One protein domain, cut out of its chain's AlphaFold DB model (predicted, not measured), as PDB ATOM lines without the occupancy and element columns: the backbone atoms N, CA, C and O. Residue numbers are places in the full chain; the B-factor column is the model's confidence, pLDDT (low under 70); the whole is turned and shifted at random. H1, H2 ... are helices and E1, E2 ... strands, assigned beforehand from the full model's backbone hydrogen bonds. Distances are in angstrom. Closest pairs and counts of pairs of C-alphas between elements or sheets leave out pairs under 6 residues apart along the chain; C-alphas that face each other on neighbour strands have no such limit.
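This is residues 162 to 282 of the 293 residues of a protein of Anaeromyxobacter sp. RBG_16_69_14 (UniProt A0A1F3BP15). A small sheet of three parallel strands, E1, E2 and E3, is covered on one face by H2 and on the other by H7, which lies between the sheet and a second group of helices. In that group H3 and H6 run side by side in opposite ways, H5 crosses H3 on its far side from the sheet, and H4 lies at the outer end, where residues 240 to 246 stick out. The printed part has 121 residues with seven named helices and three named strands, in the order E1 H1 H2 E2 E3 H3 H4 H5 H6 H7, and its class is mostly helix. It is compact, with a radius of gyration of the C-alphas of 15.1 A, and spans 40 by 32 by 22 A.

Find C-alpha 163 at (-43.052, -19.786, 46.884); from there strand E1 runs through residues 163 to 167, 12.8 A long. Next come helix H1, residues 171 to 174, and helix H2, residues 176 to 187, which is 16.4 A long. Strand E2, residues 191 to 195, is 13.1 A long, and strand E3, residues 208 to 210, is 6.3 A long. Look then at C-alpha 217 at (-50.569, -35.819, 42.104), where H3, the longest helix, begins; it holds residues 217 to 230 and is 20.0 A long. H4 holds residues 236 to 242, H5 residues 246 to 254 and H6 residues 258 to 265, with lengths of 9.9 A, 12.1 A and 10.4 A. H7, residues 269 to 280, is 16.3 A long and ends with C-alpha 280 at (-50.304, -18.322, 41.334).

Begin with the sheet, in the order E1, E2, E3, with E1 and E3 as edge strands. E1 and E2 are parallel at 15 degrees, and you will find N 164 and O 191 at 2.8 A. E2 and E3 are parallel at 16 degrees, with N 210 and O 194 at 2.8 A. E1, H1, H2 and E2 form a strand-helix-strand unit, two parallel neighbour strands with helices between them, and its crossover is right-handed. H2 is on the sheet, along the strands at 11 degrees to E2 on the local plane; the closest C-alphas of H2 and E2 are those of Arg 186 and Val 192, 6.3 A apart. H1 is not on the sheet and touches H2 only at the corner, only just, with 3 pairs of C-alphas within 8 A; the closest are those of Leu 171 and Gly 179, 4.9 A apart. H7 is on the opposite face from H2, at a height over the sheet of 9.5 A, and runs slantwise to the strands at 54 degrees to E2 on the local plane; the closest C-alphas of H7 and E3 are those of Leu 210 and Ser 271, 7.1 A apart. H3 is the hub and only grazes the sheet with residues 217 to 220. It touches H7 at a steep tilt of 69 degrees, only just short of about perpendicular, the same way, with C-alphas 224 and 276 closest at 4.8 A. It touches H6 at a shallow tilt of 16 degrees, opposite ways, with C-alphas 223 and 258 closest at 4.9 A. It touches H5 about perpendicular, at 84 degrees, with C-alphas 226 and 253 closest at 5.5 A. H6 and H7 touch about perpendicular, at 79 degrees, through residues 269 to 272 of H7 alone; the C-alphas of Ala 262 and Pro 269 are closest, 5.6 A apart. H4 is close to H5 but not clearly touching, with C-alphas 239 and 246 closest at 7.4 A, and is apart from H3. In H2 to H7 every O i to N i+4 pair is within hydrogen-bond range; H1 is too short for such a pair, and its one O i to N i+3 pair is not within range.

The two C-alphas farthest apart are those of Thr 177 and Glu 255, 40.8 A. The first and last printed C-alphas, 162 and 282, are 5.6 A apart. The printed part has no cut, and its one long link is E2 to E3, residues 196 to 207. The mean pLDDT of the printed part is 95.9, and no printed residue of this model is under 70.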
ATOM      1  N   ASP A 162     -40.358 -16.655  46.144       94.38
ATOM      2  CA  ASP A 162     -41.447 -16.291  47.063       94.38
ATOM      3  C   ASP A 162     -42.262 -17.515  47.501       94.38
ATOM      4  O   ASP A 162     -42.803 -17.556  48.605       94.38
ATOM      5  N   VAL A 163     -42.354 -18.524  46.629       97.19
ATOM      6  CA  VAL A 163     -43.052 -19.786  46.884       97.19
ATOM      7  C   VAL A 163     -42.219 -20.944  46.349       97.19
ATOM      8  O   VAL A 163     -41.708 -20.889  45.233       97.19
ATOM      9  N   ILE A 164     -42.083 -22.002  47.145       97.62
ATOM     10  CA  ILE A 164     -41.355 -23.221  46.788       97.62
ATOM     11  C   ILE A 164     -42.280 -24.415  46.980       97.62
ATOM     12  O   ILE A 164     -42.718 -24.687  48.098       97.62
ATOM     13  N   VAL A 165     -42.515 -25.161  45.902       97.62
ATOM     14  CA  VAL A 165     -43.205 -26.453  45.948       97.62
ATOM     15  C   VAL A 165     -42.161 -27.567  45.972       97.62
ATOM     16  O   VAL A 165     -41.349 -27.695  45.057       97.62
ATOM     17  N   VAL A 166     -42.162 -28.367  47.035       97.38
ATOM     18  CA  VAL A 166     -41.331 -29.567  47.168       97.38
ATOM     19  C   VAL A 166     -42.226 -30.781  46.974       97.38
ATOM     20  O   VAL A 166     -42.942 -31.175  47.892       97.38
ATOM     21  N   ASP A 167     -42.176 -31.366  45.782       95.94
ATOM     22  CA  ASP A 167     -43.037 -32.481  45.385       95.94
ATOM     23  C   ASP A 167     -42.255 -33.793  45.251       95.94
ATOM     24  O   ASP A 167     -41.198 -33.847  44.616       95.94
ATOM     25  N   GLY A 168     -42.760 -34.855  45.881       90.75
ATOM     26  CA  GLY A 168     -42.304 -36.226  45.645       90.75
ATOM     27  C   GLY A 168     -40.872 -36.529  46.098       90.75
ATOM     28  O   GLY A 168     -40.345 -37.603  45.800       90.75
ATOM     29  N   VAL A 169     -40.220 -35.619  46.832       92.00
ATOM     30  CA  VAL A 169     -38.808 -35.741  47.216       92.00
ATOM     31  C   VAL A 169     -38.561 -35.454  48.697       92.00
ATOM     32  O   VAL A 169     -38.962 -34.434  49.254       92.00
ATOM     33  N   ASP A 170     -37.801 -36.337  49.351       93.75
ATOM     34  CA  ASP A 170     -37.255 -36.085  50.688       93.75
ATOM     35  C   ASP A 170     -35.890 -35.393  50.563       93.75
ATOM     36  O   ASP A 170     -34.837 -36.041  50.532       93.75
ATOM     37  N   LEU A 171     -35.894 -34.058  50.480       95.31
ATOM     38  CA  LEU A 171     -34.658 -33.282  50.337       95.31
ATOM     39  C   LEU A 171     -33.712 -33.475  51.523       95.31
ATOM     40  O   LEU A 171     -32.501 -33.443  51.336       95.31
ATOM     41  N   ALA A 172     -34.222 -33.730  52.727       92.31
ATOM     42  CA  ALA A 172     -33.375 -33.937  53.894       92.31
ATOM     43  C   ALA A 172     -32.541 -35.225  53.824       92.31
ATOM     44  O   ALA A 172     -31.497 -35.294  54.473       92.31
ATOM     45  N   LYS A 173     -32.963 -36.219  53.035       92.00
ATOM     46  CA  LYS A 173     -32.195 -37.449  52.784       92.00
ATOM     47  C   LYS A 173     -31.478 -37.415  51.436       92.00
ATOM     48  O   LYS A 173     -30.273 -37.683  51.359       92.00
ATOM     49  N   GLY A 174     -32.207 -37.073  50.377       92.69
ATOM     50  CA  GLY A 174     -31.725 -37.129  48.999       92.69
ATOM     51  C   GLY A 174     -30.729 -36.019  48.676       92.69
ATOM     52  O   GLY A 174     -29.643 -36.293  48.172       92.69
ATOM     53  N   SER A 175     -31.052 -34.770  49.016       95.56
ATOM     54  CA  SER A 175     -30.243 -33.587  48.677       95.56
ATOM     55  C   SER A 175     -30.229 -32.559  49.820       95.56
ATOM     56  O   SER A 175     -30.810 -31.480  49.690       95.56
ATOM     57  N   PRO A 176     -29.561 -32.859  50.956       96.12
ATOM     58  CA  PRO A 176     -29.722 -32.084  52.192       96.12
ATOM     59  C   PRO A 176     -29.320 -30.613  52.061       96.12
ATOM     60  O   PRO A 176     -29.923 -29.747  52.686       96.12
ATOM     61  N   THR A 177     -28.331 -30.310  51.217       96.31
ATOM     62  CA  THR A 177     -27.923 -28.929  50.929       96.31
ATOM     63  C   THR A 177     -29.049 -28.139  50.253       96.31
ATOM     64  O   THR A 177     -29.280 -26.996  50.643       96.31
ATOM     65  N   ILE A 178     -29.791 -28.748  49.315       97.25
ATOM     66  CA  ILE A 178     -30.993 -28.154  48.696       97.25
ATOM     67  C   ILE A 178     -32.090 -27.969  49.737       97.25
ATOM     68  O   ILE A 178     -32.638 -26.878  49.844       97.25
ATOM     69  N   GLY A 179     -32.333 -28.975  50.583       96.69
ATOM     70  CA  GLY A 179     -33.252 -28.830  51.717       96.69
ATOM     71  C   GLY A 179     -32.886 -27.640  52.615       96.69
ATOM     72  O   GLY A 179     -33.749 -26.864  53.009       96.69
ATOM     73  N   GLY A 180     -31.593 -27.423  52.862       95.62
ATOM     74  CA  GLY A 180     -31.107 -26.249  53.583       95.62
ATOM     75  C   GLY A 180     -31.362 -24.918  52.862       95.62
ATOM     76  O   GLY A 180     -31.605 -23.920  53.535       95.62
ATOM     77  N   TRP A 181     -31.305 -24.875  51.526       96.44
ATOM     78  CA  TRP A 181     -31.680 -23.686  50.747       96.44
ATOM     79  C   TRP A 181     -33.176 -23.385  50.862       96.44
ATOM     80  O   TRP A 181     -33.522 -22.241  51.147       96.44
ATOM     81  N   VAL A 182     -34.031 -24.407  50.754       97.44
ATOM     82  CA  VAL A 182     -35.489 -24.281  50.921       97.44
ATOM     83  C   VAL A 182     -35.843 -23.735  52.306       97.44
ATOM     84  O   VAL A 182     -36.575 -22.757  52.416       97.44
ATOM     85  N   LEU A 183     -35.266 -24.296  53.372       95.75
ATOM     86  CA  LEU A 183     -35.526 -23.813  54.734       95.75
ATOM     87  C   LEU A 183     -35.040 -22.371  54.948       95.75
ATOM     88  O   LEU A 183     -35.688 -21.607  55.654       95.75
ATOM     89  N   ARG A 184     -33.926 -21.965  54.323       94.50
ATOM     90  CA  ARG A 184     -33.462 -20.568  54.376       94.50
ATOM     91  C   ARG A 184     -34.388 -19.614  53.631       94.50
ATOM     92  O   ARG A 184     -34.607 -18.512  54.121       94.50
ATOM     93  N   ALA A 185     -34.904 -20.020  52.472       96.12
ATOM     94  CA  ALA A 185     -35.919 -19.253  51.753       96.12
ATOM     95  C   ALA A 185     -37.153 -19.049  52.623       96.12
ATOM     96  O   ALA A 185     -37.580 -17.911  52.811       96.12
ATOM     97  N   ARG A 186     -37.617 -20.117  53.280       96.62
ATOM     98  CA  ARG A 186     -38.719 -20.025  54.233       96.62
ATOM     99  C   ARG A 186     -38.461 -19.032  55.360       96.62
ATOM    100  O   ARG A 186     -39.287 -18.174  55.634       96.62
ATOM    101  N   LEU A 187     -37.290 -19.107  55.995       95.44
ATOM    102  CA  LEU A 187     -36.913 -18.193  57.081       95.44
ATOM    103  C   LEU A 187     -36.820 -16.721  56.643       95.44
ATOM    104  O   LEU A 187     -36.868 -15.840  57.496       95.44
ATOM    105  N   ARG A 188     -36.696 -16.445  55.340       94.88
ATOM    106  CA  ARG A 188     -36.764 -15.090  54.770       94.88
ATOM    107  C   ARG A 188     -38.163 -14.673  54.310       94.88
ATOM    108  O   ARG A 188     -38.308 -13.559  53.823       94.88
ATOM    109  N   GLY A 189     -39.166 -15.532  54.474       95.06
ATOM    110  CA  GLY A 189     -40.562 -15.234  54.154       95.06
ATOM    111  C   GLY A 189     -41.123 -15.966  52.937       95.06
ATOM    112  O   GLY A 189     -42.292 -15.760  52.627       95.06
ATOM    113  N   ALA A 190     -40.349 -16.828  52.268       96.62
ATOM    114  CA  ALA A 190     -40.901 -17.665  51.205       96.62
ATOM    115  C   ALA A 190     -41.926 -18.654  51.775       96.62
ATOM    116  O   ALA A 190     -41.670 -19.275  52.809       96.62
ATOM    117  N   LYS A 191     -43.045 -18.875  51.085       97.62
ATOM    118  CA  LYS A 191     -43.964 -19.965  51.434       97.62
ATOM    119  C   LYS A 191     -43.421 -21.294  50.922       97.62
ATOM    120  O   LYS A 191     -43.102 -21.426  49.742       97.62
ATOM    121  N   VAL A 192     -43.357 -22.300  51.782       98.19
ATOM    122  CA  VAL A 192     -42.969 -23.663  51.404       98.19
ATOM    123  C   VAL A 192     -44.186 -24.575  51.447       98.19
ATOM    124  O   VAL A 192     -44.781 -24.784  52.503       98.19
ATOM    125  N   ILE A 193     -44.513 -25.148  50.292       98.31
ATOM    126  CA  ILE A 193     -45.570 -26.143  50.105       98.31
ATOM    127  C   ILE A 193     -44.889 -27.485  49.861       98.31
ATOM    128  O   ILE A 193     -44.038 -27.604  48.982       98.31
ATOM    129  N   VAL A 194     -45.245 -28.507  50.628       98.00
ATOM    130  CA  VAL A 194     -44.753 -29.872  50.423       98.00
ATOM    131  C   VAL A 194     -45.895 -30.740  49.931       98.00
ATOM    132  O   VAL A 194     -46.935 -30.802  50.579       98.00
ATOM    133  N   VAL A 195     -45.679 -31.429  48.814       97.88
ATOM    134  CA  VAL A 195     -46.594 -32.428  48.257       97.88
ATOM    135  C   VAL A 195     -45.951 -33.801  48.413       97.88
ATOM    136  O   VAL A 195     -44.793 -34.013  48.040       97.88
ATOM    137  N   GLY A 196     -46.679 -34.736  49.012       95.00
ATOM    138  CA  GLY A 196     -46.255 -36.129  49.080       95.00
ATOM    139  C   GLY A 196     -46.807 -36.882  50.281       95.00
ATOM    140  O   GLY A 196     -47.206 -36.314  51.289       95.00
ATOM    141  N   ALA A 197     -46.739 -38.208  50.221       91.12
ATOM    142  CA  ALA A 197     -47.362 -39.068  51.227       91.12
ATOM    143  C   ALA A 197     -46.645 -39.122  52.596       91.12
ATOM    144  O   ALA A 197     -47.194 -39.668  53.555       91.12
ATOM    145  N   ARG A 198     -45.398 -38.633  52.709       90.00
ATOM    146  CA  ARG A 198     -44.548 -38.821  53.905       90.00
ATOM    147  C   ARG A 198     -44.195 -37.502  54.586       90.00
ATOM    148  O   ARG A 198     -43.736 -36.570  53.930       90.00
ATOM    149  N   HIS A 199     -44.240 -37.497  55.918       90.00
ATOM    150  CA  HIS A 199     -43.714 -36.411  56.748       90.00
ATOM    151  C   HIS A 199     -42.178 -36.387  56.725       90.00
ATOM    152  O   HIS A 199     -41.500 -36.936  57.597       90.00
ATOM    153  N   SER A 200     -41.608 -35.769  55.692       93.31
ATOM    154  CA  SER A 200     -40.171 -35.491  55.626       93.31
ATOM    155  C   SER A 200     -39.778 -34.383  56.611       93.31
ATOM    156  O   SER A 200     -40.619 -33.626  57.097       93.31
ATOM    157  N   ARG A 201     -38.473 -34.207  56.871       93.62
ATOM    158  CA  ARG A 201     -38.004 -33.065  57.686       93.62
ATOM    159  C   ARG A 201     -38.371 -31.715  57.065       93.62
ATOM    160  O   ARG A 201     -38.498 -30.742  57.800       93.62
ATOM    161  N   ILE A 202     -38.527 -31.651  55.740       96.31
ATOM    162  CA  ILE A 202     -39.005 -30.441  55.064       96.31
ATOM    163  C   ILE A 202     -40.500 -30.252  55.319       96.31
ATOM    164  O   ILE A 202     -40.883 -29.149  55.675       96.31
ATOM    165  N   ALA A 203     -41.309 -31.318  55.254       96.12
ATOM    166  CA  ALA A 203     -42.749 -31.273  55.550       96.12
ATOM    167  C   ALA A 203     -43.041 -30.715  56.949       96.12
ATOM    168  O   ALA A 203     -43.897 -29.857  57.106       96.12
ATOM    169  N   VAL A 204     -42.276 -31.145  57.957       94.69
ATOM    170  CA  VAL A 204     -42.416 -30.666  59.349       94.69
ATOM    171  C   VAL A 204     -42.154 -29.160  59.485       94.69
ATOM    172  O   VAL A 204     -42.649 -28.530  60.411       94.69
ATOM    173  N   ASN A 205     -41.360 -28.585  58.584       95.12
ATOM    174  CA  ASN A 205     -41.002 -27.169  58.597       95.12
ATOM    175  C   ASN A 205     -41.697 -26.382  57.478       95.12
ATOM    176  O   ASN A 205     -41.306 -25.242  57.243       95.12
ATOM    177  N   ALA A 206     -42.644 -26.982  56.756       96.88
ATOM    178  CA  ALA A 206     -43.359 -26.341  55.662       96.88
ATOM    179  C   ALA A 206     -44.514 -25.488  56.191       96.88
ATOM    180  O   ALA A 206     -45.019 -25.723  57.287       96.88
ATOM    181  N   ASP A 207     -44.943 -24.510  55.399       98.00
ATOM    182  CA  ASP A 207     -46.156 -23.739  55.691       98.00
ATOM    183  C   ASP A 207     -47.405 -24.548  55.345       98.00
ATOM    184  O   ASP A 207     -48.421 -24.446  56.022       98.00
ATOM    185  N   MET A 208     -47.302 -25.392  54.315       97.56
ATOM    186  CA  MET A 208     -48.367 -26.285  53.883       97.56
ATOM    187  C   MET A 208     -47.806 -27.673  53.596       97.56
ATOM    188  O   MET A 208     -46.809 -27.814  52.886       97.56
ATOM    189  N   PHE A 209     -48.474 -28.705  54.105       97.50
ATOM    190  CA  PHE A 209     -48.189 -30.092  53.755       97.50
ATOM    191  C   PHE A 209     -49.441 -30.732  53.157       97.50
ATOM    192  O   PHE A 209     -50.387 -31.062  53.867       97.50
ATOM    193  N   LEU A 210     -49.440 -30.880  51.833       97.56
ATOM    194  CA  LEU A 210     -50.497 -31.531  51.073       97.56
ATOM    195  C   LEU A 210     -50.175 -33.023  51.011       97.56
ATOM    196  O   LEU A 210     -49.469 -33.496  50.115       97.56
ATOM    197  N   GLN A 211     -50.641 -33.754  52.023       96.31
ATOM    198  CA  GLN A 211     -50.382 -35.182  52.149       96.31
ATOM    199  C   GLN A 211     -51.279 -35.988  51.210       96.31
ATOM    200  O   GLN A 211     -52.271 -36.574  51.625       96.31
ATOM    201  N   ASN A 212     -50.923 -36.020  49.931       96.00
ATOM    202  CA  ASN A 212     -51.710 -36.726  48.937       96.00
ATOM    203  C   ASN A 212     -51.496 -38.249  48.991       96.00
ATOM    204  O   ASN A 212     -50.409 -38.748  49.315       96.00
ATOM    205  N   ARG A 213     -52.517 -39.008  48.581       95.94
ATOM    206  CA  ARG A 213     -52.380 -40.442  48.293       95.94
ATOM    207  C   ARG A 213     -51.353 -40.650  47.174       95.94
ATOM    208  O   ARG A 213     -51.398 -39.933  46.173       95.94
ATOM    209  N   PRO A 214     -50.445 -41.635  47.274       94.69
ATOM    210  CA  PRO A 214     -49.478 -41.890  46.211       94.69
ATOM    211  C   PRO A 214     -50.153 -42.063  44.842       94.69
ATOM    212  O   PRO A 214     -51.141 -42.791  44.744       94.69
ATOM    213  N   ARG A 215     -49.574 -41.469  43.787       92.44
ATOM    214  CA  ARG A 215     -50.064 -41.533  42.392       92.44
ATOM    215  C   ARG A 215     -51.344 -40.735  42.118       92.44
ATOM    216  O   ARG A 215     -52.019 -40.999  41.125       92.44
ATOM    217  N   THR A 216     -51.672 -39.765  42.967       96.38
ATOM    218  CA  THR A 216     -52.830 -38.865  42.791       96.38
ATOM    219  C   THR A 216     -52.424 -37.409  42.557       96.38
ATOM    220  O   THR A 216     -53.270 -36.518  42.533       96.38
ATOM    221  N   GLU A 217     -51.133 -37.153  42.333       95.06
ATOM    222  CA  GLU A 217     -50.569 -35.819  42.104       95.06
ATOM    223  C   GLU A 217     -51.228 -35.137  40.897       95.06
ATOM    224  O   GLU A 217     -51.503 -33.941  40.930       95.06
ATOM    225  N   ILE A 218     -51.578 -35.907  39.856       94.44
ATOM    226  CA  ILE A 218     -52.311 -35.389  38.693       94.44
ATOM    227  C   ILE A 218     -53.665 -34.783  39.086       94.44
ATOM    228  O   ILE A 218     -54.078 -33.781  38.504       94.44
ATOM    229  N   HIS A 219     -54.333 -35.344  40.101       96.38
ATOM    230  CA  HIS A 219     -55.607 -34.821  40.578       96.38
ATOM    231  C   HIS A 219     -55.432 -33.538  41.371       96.38
ATOM    232  O   HIS A 219     -56.156 -32.573  41.128       96.38
ATOM    233  N   LEU A 220     -54.421 -33.508  42.239       97.12
ATOM    234  CA  LEU A 220     -54.048 -32.317  42.988       97.12
ATOM    235  C   LEU A 220     -53.701 -31.150  42.051       97.12
ATOM    236  O   LEU A 220     -54.278 -30.071  42.172       97.12
ATOM    237  N   TYR A 221     -52.814 -31.369  41.075       97.00
ATOM    238  CA  TYR A 221     -52.415 -30.323  40.132       97.00
ATOM    239  C   TYR A 221     -53.547 -29.902  39.191       97.00
ATOM    240  O   TYR A 221     -53.657 -28.718  38.876       97.00
ATOM    241  N   GLY A 222     -54.425 -30.827  38.786       97.19
ATOM    242  CA  GLY A 222     -55.633 -30.493  38.025       97.19
ATOM    243  C   GLY A 222     -56.583 -29.581  38.809       97.19
ATOM    244  O   GLY A 222     -57.063 -28.581  38.275       97.19
ATOM    245  N   ALA A 223     -56.788 -29.866  40.098       97.94
ATOM    246  CA  ALA A 223     -57.604 -29.037  40.980       97.94
ATOM    247  C   ALA A 223     -56.973 -27.653  41.208       97.94
ATOM    248  O   ALA A 223     -57.663 -26.638  41.104       97.94
ATOM    249  N   MET A 224     -55.655 -27.585  41.423       98.06
ATOM    250  CA  MET A 224     -54.947 -26.303  41.499       98.06
ATOM    251  C   MET A 224     -55.098 -25.499  40.201       98.06
ATOM    252  O   MET A 224     -55.406 -24.309  40.250       98.06
ATOM    253  N   ALA A 225     -54.943 -26.137  39.036       97.88
ATOM    254  CA  ALA A 225     -55.118 -25.482  37.741       97.88
ATOM    255  C   ALA A 225     -56.541 -24.928  37.566       97.88
ATOM    256  O   ALA A 225     -56.690 -23.778  37.151       97.88
ATOM    257  N   LYS A 226     -57.579 -25.692  37.941       98.00
ATOM    258  CA  LYS A 226     -58.981 -25.236  37.929       98.00
ATOM    259  C   LYS A 226     -59.162 -23.955  38.728       98.00
ATOM    260  O   LYS A 226     -59.710 -22.984  38.215       98.00
ATOM    261  N   ILE A 227     -58.659 -23.942  39.959       98.00
ATOM    262  CA  ILE A 227     -58.788 -22.802  40.870       98.00
ATOM    263  C   ILE A 227     -58.088 -21.571  40.286       98.00
ATOM    264  O   ILE A 227     -58.650 -20.479  40.298       98.00
ATOM    265  N   ILE A 228     -56.895 -21.734  39.710       97.44
ATOM    266  CA  ILE A 228     -56.152 -20.640  39.065       97.44
ATOM    267  C   ILE A 228     -56.924 -20.070  37.866       97.44
ATOM    268  O   ILE A 228     -56.999 -18.847  37.713       97.44
ATOM    269  N   VAL A 229     -57.519 -20.938  37.039       96.94
ATOM    270  CA  VAL A 229     -58.338 -20.545  35.883       96.94
ATOM    271  C   VAL A 229     -59.595 -19.797  36.331       96.94
ATOM    272  O   VAL A 229     -59.838 -18.687  35.858       96.94
ATOM    273  N   ASP A 230     -60.363 -20.359  37.265       96.81
ATOM    274  CA  ASP A 230     -61.633 -19.790  37.732       96.81
ATOM    275  C   ASP A 230     -61.451 -18.454  38.456       96.81
ATOM    276  O   ASP A 230     -62.283 -17.554  38.345       96.81
ATOM    277  N   ARG A 231     -60.345 -18.306  39.194       96.31
ATOM    278  CA  ARG A 231     -59.995 -17.071  39.906       96.31
ATOM    279  C   ARG A 231     -59.362 -16.017  38.989       96.31
ATOM    280  O   ARG A 231     -59.057 -14.926  39.465       96.31
ATOM    281  N   GLY A 232     -59.147 -16.323  37.706       95.56
ATOM    282  CA  GLY A 232     -58.556 -15.401  36.735       95.56
ATOM    283  C   GLY A 232     -57.095 -15.042  37.029       95.56
ATOM    284  O   GLY A 232     -56.665 -13.940  36.703       95.56
ATOM    285  N   LEU A 233     -56.333 -15.947  37.654       96.00
ATOM    286  CA  LEU A 233     -54.956 -15.706  38.121       96.00
ATOM    287  C   LEU A 233     -53.876 -16.120  37.107       96.00
ATOM    288  O   LEU A 233     -52.696 -16.184  37.439       96.00
ATOM    289  N   MET A 234     -54.266 -16.436  35.876       95.00
ATOM    290  CA  MET A 234     -53.330 -16.836  34.829       95.00
ATOM    291  C   MET A 234     -52.556 -15.643  34.269       95.00
ATOM    292  O   MET A 234     -53.150 -14.619  33.920       95.00
ATOM    293  N   ASP A 235     -51.255 -15.820  34.030       94.94
ATOM    294  CA  ASP A 235     -50.484 -14.892  33.201       94.94
ATOM    295  C   ASP A 235     -50.790 -15.126  31.713       94.94
ATOM    296  O   ASP A 235     -50.076 -15.815  30.978       94.94
ATOM    297  N   MET A 236     -51.890 -14.531  31.253       94.38
ATOM    298  CA  MET A 236     -52.315 -14.639  29.857       94.38
ATOM    299  C   MET A 236     -51.337 -13.984  28.877       94.38
ATOM    300  O   MET A 236     -51.355 -14.340  27.696       94.38
ATOM    301  N   LYS A 237     -50.495 -13.040  29.324       95.00
ATOM    302  CA  LYS A 237     -49.471 -12.427  28.469       95.00
ATOM    303  C   LYS A 237     -48.377 -13.450  28.179       95.00
ATOM    304  O   LYS A 237     -48.045 -13.654  27.012       95.00
ATOM    305  N   PHE A 238     -47.870 -14.122  29.212       94.62
ATOM    306  CA  PHE A 238     -46.891 -15.195  29.058       94.62
ATOM    307  C   PHE A 238     -47.457 -16.356  28.238       94.62
ATOM    308  O   PHE A 238     -46.842 -16.757  27.252       94.62
ATOM    309  N   ILE A 239     -48.651 -16.849  28.585       95.06
ATOM    310  CA  ILE A 239     -49.268 -18.012  27.928       95.06
ATOM    311  C   ILE A 239     -49.419 -17.783  26.420       95.06
ATOM    312  O   ILE A 239     -48.969 -18.606  25.628       95.06
ATOM    313  N   LYS A 240     -49.981 -16.641  26.002       95.75
ATOM    314  CA  LYS A 240     -50.163 -16.331  24.574       95.75
ATOM    315  C   LYS A 240     -48.841 -16.166  23.822       95.75
ATOM    316  O   LYS A 240     -48.788 -16.441  22.628       95.75
ATOM    317  N   ALA A 241     -47.795 -15.690  24.496       96.69
ATOM    318  CA  ALA A 241     -46.502 -15.419  23.873       96.69
ATOM    319  C   ALA A 241     -45.570 -16.643  23.836       96.69
ATOM    320  O   ALA A 241     -44.717 -16.729  22.954       96.69
ATOM    321  N   ARG A 242     -45.679 -17.559  24.808       94.69
ATOM    322  CA  ARG A 242     -44.671 -18.605  25.069       94.69
ATOM    323  C   ARG A 242     -45.232 -20.028  25.124       94.69
ATOM    324  O   ARG A 242     -44.439 -20.965  25.134       94.69
ATOM    325  N   CYS A 243     -46.552 -20.219  25.133       94.94
ATOM    326  CA  CYS A 243     -47.178 -21.541  25.202       94.94
ATOM    327  C   CYS A 243     -47.944 -21.881  23.914       94.94
ATOM    328  O   CYS A 243     -48.388 -21.007  23.173       94.94
ATOM    329  N   ARG A 244     -48.114 -23.180  23.651       94.19
ATOM    330  CA  ARG A 244     -48.920 -23.724  22.545       94.19
ATOM    331  C   ARG A 244     -49.918 -24.734  23.105       94.19
ATOM    332  O   ARG A 244     -49.638 -25.342  24.133       94.19
ATOM    333  N   GLY A 245     -51.061 -24.910  22.440       93.56
ATOM    334  CA  GLY A 245     -52.087 -25.880  22.853       93.56
ATOM    335  C   GLY A 245     -52.777 -25.544  24.181       93.56
ATOM    336  O   GLY A 245     -53.401 -26.411  24.789       93.56
ATOM    337  N   TYR A 246     -52.666 -24.297  24.656       95.12
ATOM    338  CA  TYR A 246     -53.253 -23.902  25.934       95.12
ATOM    339  C   TYR A 246     -54.782 -23.805  25.846       95.12
ATOM    340  O   TYR A 246     -55.452 -23.972  26.855       95.12
ATOM    341  N   GLU A 247     -55.362 -23.588  24.666       95.94
ATOM    342  CA  GLU A 247     -56.813 -23.531  24.474       95.94
ATOM    343  C   GLU A 247     -57.494 -24.865  24.815       95.94
ATOM    344  O   GLU A 247     -58.487 -24.878  25.543       95.94
ATOM    345  N   GLU A 248     -56.933 -25.986  24.346       95.25
ATOM    346  CA  GLU A 248     -57.426 -27.332  24.667       95.25
ATOM    347  C   GLU A 248     -57.250 -27.638  26.159       95.25
ATOM    348  O   GLU A 248     -58.171 -28.132  26.812       95.25
ATOM    349  N   PHE A 249     -56.094 -27.277  26.724       94.19
ATOM    350  CA  PHE A 249     -55.850 -27.395  28.159       94.19
ATOM    351  C   PHE A 249     -56.900 -26.627  28.973       94.19
ATOM    352  O   PHE A 249     -57.499 -27.191  29.884       94.19
ATOM    353  N   LEU A 250     -57.185 -25.370  28.620       95.62
ATOM    354  CA  LEU A 250     -58.186 -24.555  29.309       95.62
ATOM    355  C   LEU A 250     -59.599 -25.120  29.167       95.62
ATOM    356  O   LEU A 250     -60.368 -25.044  30.124       95.62
ATOM    357  N   ALA A 251     -59.954 -25.684  28.010       95.31
ATOM    358  CA  ALA A 251     -61.239 -26.353  27.829       95.31
ATOM    359  C   ALA A 251     -61.383 -27.539  28.795       95.31
ATOM    360  O   ALA A 251     -62.368 -27.615  29.525       95.31
ATOM    361  N   ARG A 252     -60.355 -28.394  28.890       94.12
ATOM    362  CA  ARG A 252     -60.344 -29.542  29.810       94.12
ATOM    363  C   ARG A 252     -60.335 -29.126  31.276       94.12
ATOM    364  O   ARG A 252     -61.036 -29.721  32.088       94.12
ATOM    365  N   VAL A 253     -59.548 -28.110  31.627       95.50
ATOM    366  CA  VAL A 253     -59.478 -27.618  33.005       95.50
ATOM    367  C   VAL A 253     -60.810 -27.017  33.432       95.50
ATOM    368  O   VAL A 253     -61.199 -27.231  34.565       95.50
ATOM    369  N   LYS A 254     -61.568 -26.336  32.565       93.00
ATOM    370  CA  LYS A 254     -62.890 -25.788  32.934       93.00
ATOM    371  C   LYS A 254     -63.899 -26.843  33.387       93.00
ATOM    372  O   LYS A 254     -64.772 -26.517  34.187       93.00
ATOM    373  N   GLU A 255     -63.775 -28.072  32.904       92.44
ATOM    374  CA  GLU A 255     -64.651 -29.197  33.256       92.44
ATOM    375  C   GLU A 255     -64.174 -29.956  34.506       92.44
ATOM    376  O   GLU A 255     -64.823 -30.899  34.948       92.44
ATOM    377  N   TYR A 256     -63.038 -29.562  35.085       94.06
ATOM    378  CA  TYR A 256     -62.412 -30.291  36.179       94.06
ATOM    379  C   TYR A 256     -63.156 -30.089  37.509       94.06
ATOM    380  O   TYR A 256     -63.355 -28.955  37.952       94.06
ATOM    381  N   ASP A 257     -63.531 -31.187  38.167       96.25
ATOM    382  CA  ASP A 257     -64.192 -31.173  39.475       96.25
ATOM    383  C   ASP A 257     -63.153 -31.165  40.611       96.25
ATOM    384  O   ASP A 257     -62.429 -32.139  40.836       96.25
ATOM    385  N   VAL A 258     -63.087 -30.041  41.330       96.88
ATOM    386  CA  VAL A 258     -62.172 -29.835  42.465       96.88
ATOM    387  C   VAL A 258     -62.523 -30.737  43.646       96.88
ATOM    388  O   VAL A 258     -61.612 -31.249  44.292       96.88
ATOM    389  N   LEU A 259     -63.812 -30.942  43.933       97.62
ATOM    390  CA  LEU A 259     -64.250 -31.726  45.089       97.62
ATOM    391  C   LEU A 259     -63.972 -33.209  44.866       97.62
ATOM    392  O   LEU A 259     -63.426 -33.872  45.748       97.62
ATOM    393  N   TRP A 260     -64.256 -33.706  43.661       97.62
ATOM    394  CA  TRP A 260     -63.881 -35.065  43.278       97.62
ATOM    395  C   TRP A 260     -62.362 -35.268  43.342       97.62
ATOM    396  O   TRP A 260     -61.884 -36.255  43.899       97.62
ATOM    397  N   ALA A 261     -61.578 -34.322  42.814       96.81
ATOM    398  CA  ALA A 261     -60.122 -34.416  42.831       96.81
ATOM    399  C   ALA A 261     -59.545 -34.413  44.257       96.81
ATOM    400  O   ALA A 261     -58.633 -35.194  44.532       96.81
ATOM    401  N   ALA A 262     -60.097 -33.584  45.149       97.69
ATOM    402  CA  ALA A 262     -59.760 -33.543  46.570       97.69
ATOM    403  C   ALA A 262     -60.020 -34.888  47.265       97.69
ATOM    404  O   ALA A 262     -59.170 -35.377  48.008       97.69
ATOM    405  N   GLU A 263     -61.151 -35.535  46.965       97.81
ATOM    406  CA  GLU A 263     -61.470 -36.876  47.464       97.81
ATOM    407  C   GLU A 263     -60.484 -37.938  46.943       97.81
ATOM    408  O   GLU A 263     -60.027 -38.798  47.704       97.81
ATOM    409  N   GLN A 264     -60.121 -37.875  45.654       97.50
ATOM    410  CA  GLN A 264     -59.166 -38.819  45.070       97.50
ATOM    411  C   GLN A 264     -57.786 -38.693  45.710       97.50
ATOM    412  O   GLN A 264     -57.177 -39.710  46.056       97.50
ATOM    413  N   CYS A 265     -57.290 -37.463  45.870       96.56
ATOM    414  CA  CYS A 265     -55.963 -37.228  46.419       96.56
ATOM    415  C   CYS A 265     -55.910 -37.221  47.949       96.56
ATOM    416  O   CYS A 265     -54.810 -37.330  48.479       96.56
ATOM    417  N   ASP A 266     -57.053 -37.201  48.642       97.06
ATOM    418  CA  ASP A 266     -57.157 -37.154  50.111       97.06
ATOM    419  C   ASP A 266     -56.566 -35.871  50.712       97.06
ATOM    420  O   ASP A 266     -55.905 -35.879  51.749       97.06
ATOM    421  N   VAL A 267     -56.775 -34.750  50.019       97.88
ATOM    422  CA  VAL A 267     -56.327 -33.422  50.452       97.88
ATOM    423  C   VAL A 267     -57.552 -32.516  50.574       97.88
ATOM    424  O   VAL A 267     -58.305 -32.418  49.606       97.88
ATOM    425  N   PRO A 268     -57.762 -31.827  51.714       98.00
ATOM    426  CA  PRO A 268     -58.899 -30.925  51.881       98.00
ATOM    427  C   PRO A 268     -58.963 -29.868  50.763       98.00
ATOM    428  O   PRO A 268     -57.922 -29.265  50.467       98.00
ATOM    429  N   PRO A 269     -60.137 -29.610  50.150       97.44
ATOM    430  CA  PRO A 269     -60.284 -28.620  49.080       97.44
ATOM    431  C   PRO A 269     -59.723 -27.238  49.440       97.44
ATOM    432  O   PRO A 269     -59.136 -26.566  48.596       97.44
ATOM    433  N   GLU A 270     -59.842 -26.840  50.705       97.75
ATOM    434  CA  GLU A 270     -59.368 -25.564  51.239       97.75
ATOM    435  C   GLU A 270     -57.837 -25.480  51.193       97.75
ATOM    436  O   GLU A 270     -57.276 -24.452  50.816       97.75
ATOM    437  N   SER A 271     -57.151 -26.586  51.506       98.00
ATOM    438  CA  SER A 271     -55.691 -26.691  51.412       98.00
ATOM    439  C   SER A 271     -55.215 -26.658  49.959       98.00
ATOM    440  O   SER A 271     -54.174 -26.069  49.662       98.00
ATOM    441  N   ILE A 272     -55.971 -27.269  49.038       98.19
ATOM    442  CA  ILE A 272     -55.692 -27.201  47.594       98.19
ATOM    443  C   ILE A 272     -55.851 -25.761  47.099       98.19
ATOM    444  O   ILE A 272     -54.992 -25.259  46.373       98.19
ATOM    445  N   GLU A 273     -56.922 -25.081  47.513       98.06
ATOM    446  CA  GLU A 273     -57.168 -23.687  47.164       98.06
ATOM    447  C   GLU A 273     -56.084 -22.759  47.706       98.06
ATOM    448  O   GLU A 273     -55.523 -21.972  46.942       98.06
ATOM    449  N   GLU A 274     -55.725 -22.870  48.984       98.12
ATOM    450  CA  GLU A 274     -54.663 -22.049  49.561       98.12
ATOM    451  C   GLU A 274     -53.330 -22.256  48.821       98.12
ATOM    452  O   GLU A 274     -52.633 -21.282  48.521       98.12
ATOM    453  N   ALA A 275     -53.008 -23.496  48.439       98.19
ATOM    454  CA  ALA A 275     -51.782 -23.810  47.717       98.19
ATOM    455  C   ALA A 275     -51.805 -23.246  46.291       98.19
ATOM    456  O   ALA A 275     -50.813 -22.672  45.840       98.19
ATOM    457  N   ALA A 276     -52.941 -23.361  45.599       98.06
ATOM    458  CA  ALA A 276     -53.141 -22.803  44.264       98.06
ATOM    459  C   ALA A 276     -53.010 -21.273  44.269       98.06
ATOM    460  O   ALA A 276     -52.315 -20.703  43.427       98.06
ATOM    461  N   LEU A 277     -53.629 -20.608  45.249       97.56
ATOM    462  CA  LEU A 277     -53.562 -19.158  45.415       97.56
ATOM    463  C   LEU A 277     -52.154 -18.691  45.789       97.56
ATOM    464  O   LEU A 277     -51.703 -17.673  45.266       97.56
ATOM    465  N   ALA A 278     -51.460 -19.411  46.674       96.81
ATOM    466  CA  ALA A 278     -50.074 -19.114  47.018       96.81
ATOM    467  C   ALA A 278     -49.175 -19.228  45.780       96.81
ATOM    468  O   ALA A 278     -48.463 -18.280  45.462       96.81
ATOM    469  N   PHE A 279     -49.262 -20.343  45.049       96.69
ATOM    470  CA  PHE A 279     -48.469 -20.585  43.846       96.69
ATOM    471  C   PHE A 279     -48.711 -19.530  42.758       96.69
ATOM    472  O   PHE A 279     -47.761 -18.946  42.249       96.69
ATOM    473  N   ALA A 280     -49.972 -19.234  42.431       95.69
ATOM    474  CA  ALA A 280     -50.304 -18.322  41.334       95.69
ATOM    475  C   ALA A 280     -50.024 -16.843  41.632       95.69
ATOM    476  O   ALA A 280     -49.895 -16.048  40.706       95.69
ATOM    477  N   ARG A 281     -49.945 -16.456  42.910       94.38
ATOM    478  CA  ARG A 281     -49.627 -15.080  43.326       94.38
ATOM    479  C   ARG A 281     -48.138 -14.854  43.587       94.38
ATOM    480  O   ARG A 281     -47.768 -13.735  43.935       94.38
ATOM    481  N   ALA A 282     -47.307 -15.891  43.474       91.69
ATOM    482  CA  ALA A 282     -45.865 -15.763  43.634       91.69
ATOM    483  C   ALA A 282     -45.299 -14.756  42.620       91.69
ATOM    484  O   ALA A 282     -45.743 -14.708  41.471       91.69
TER     485      ALA A 282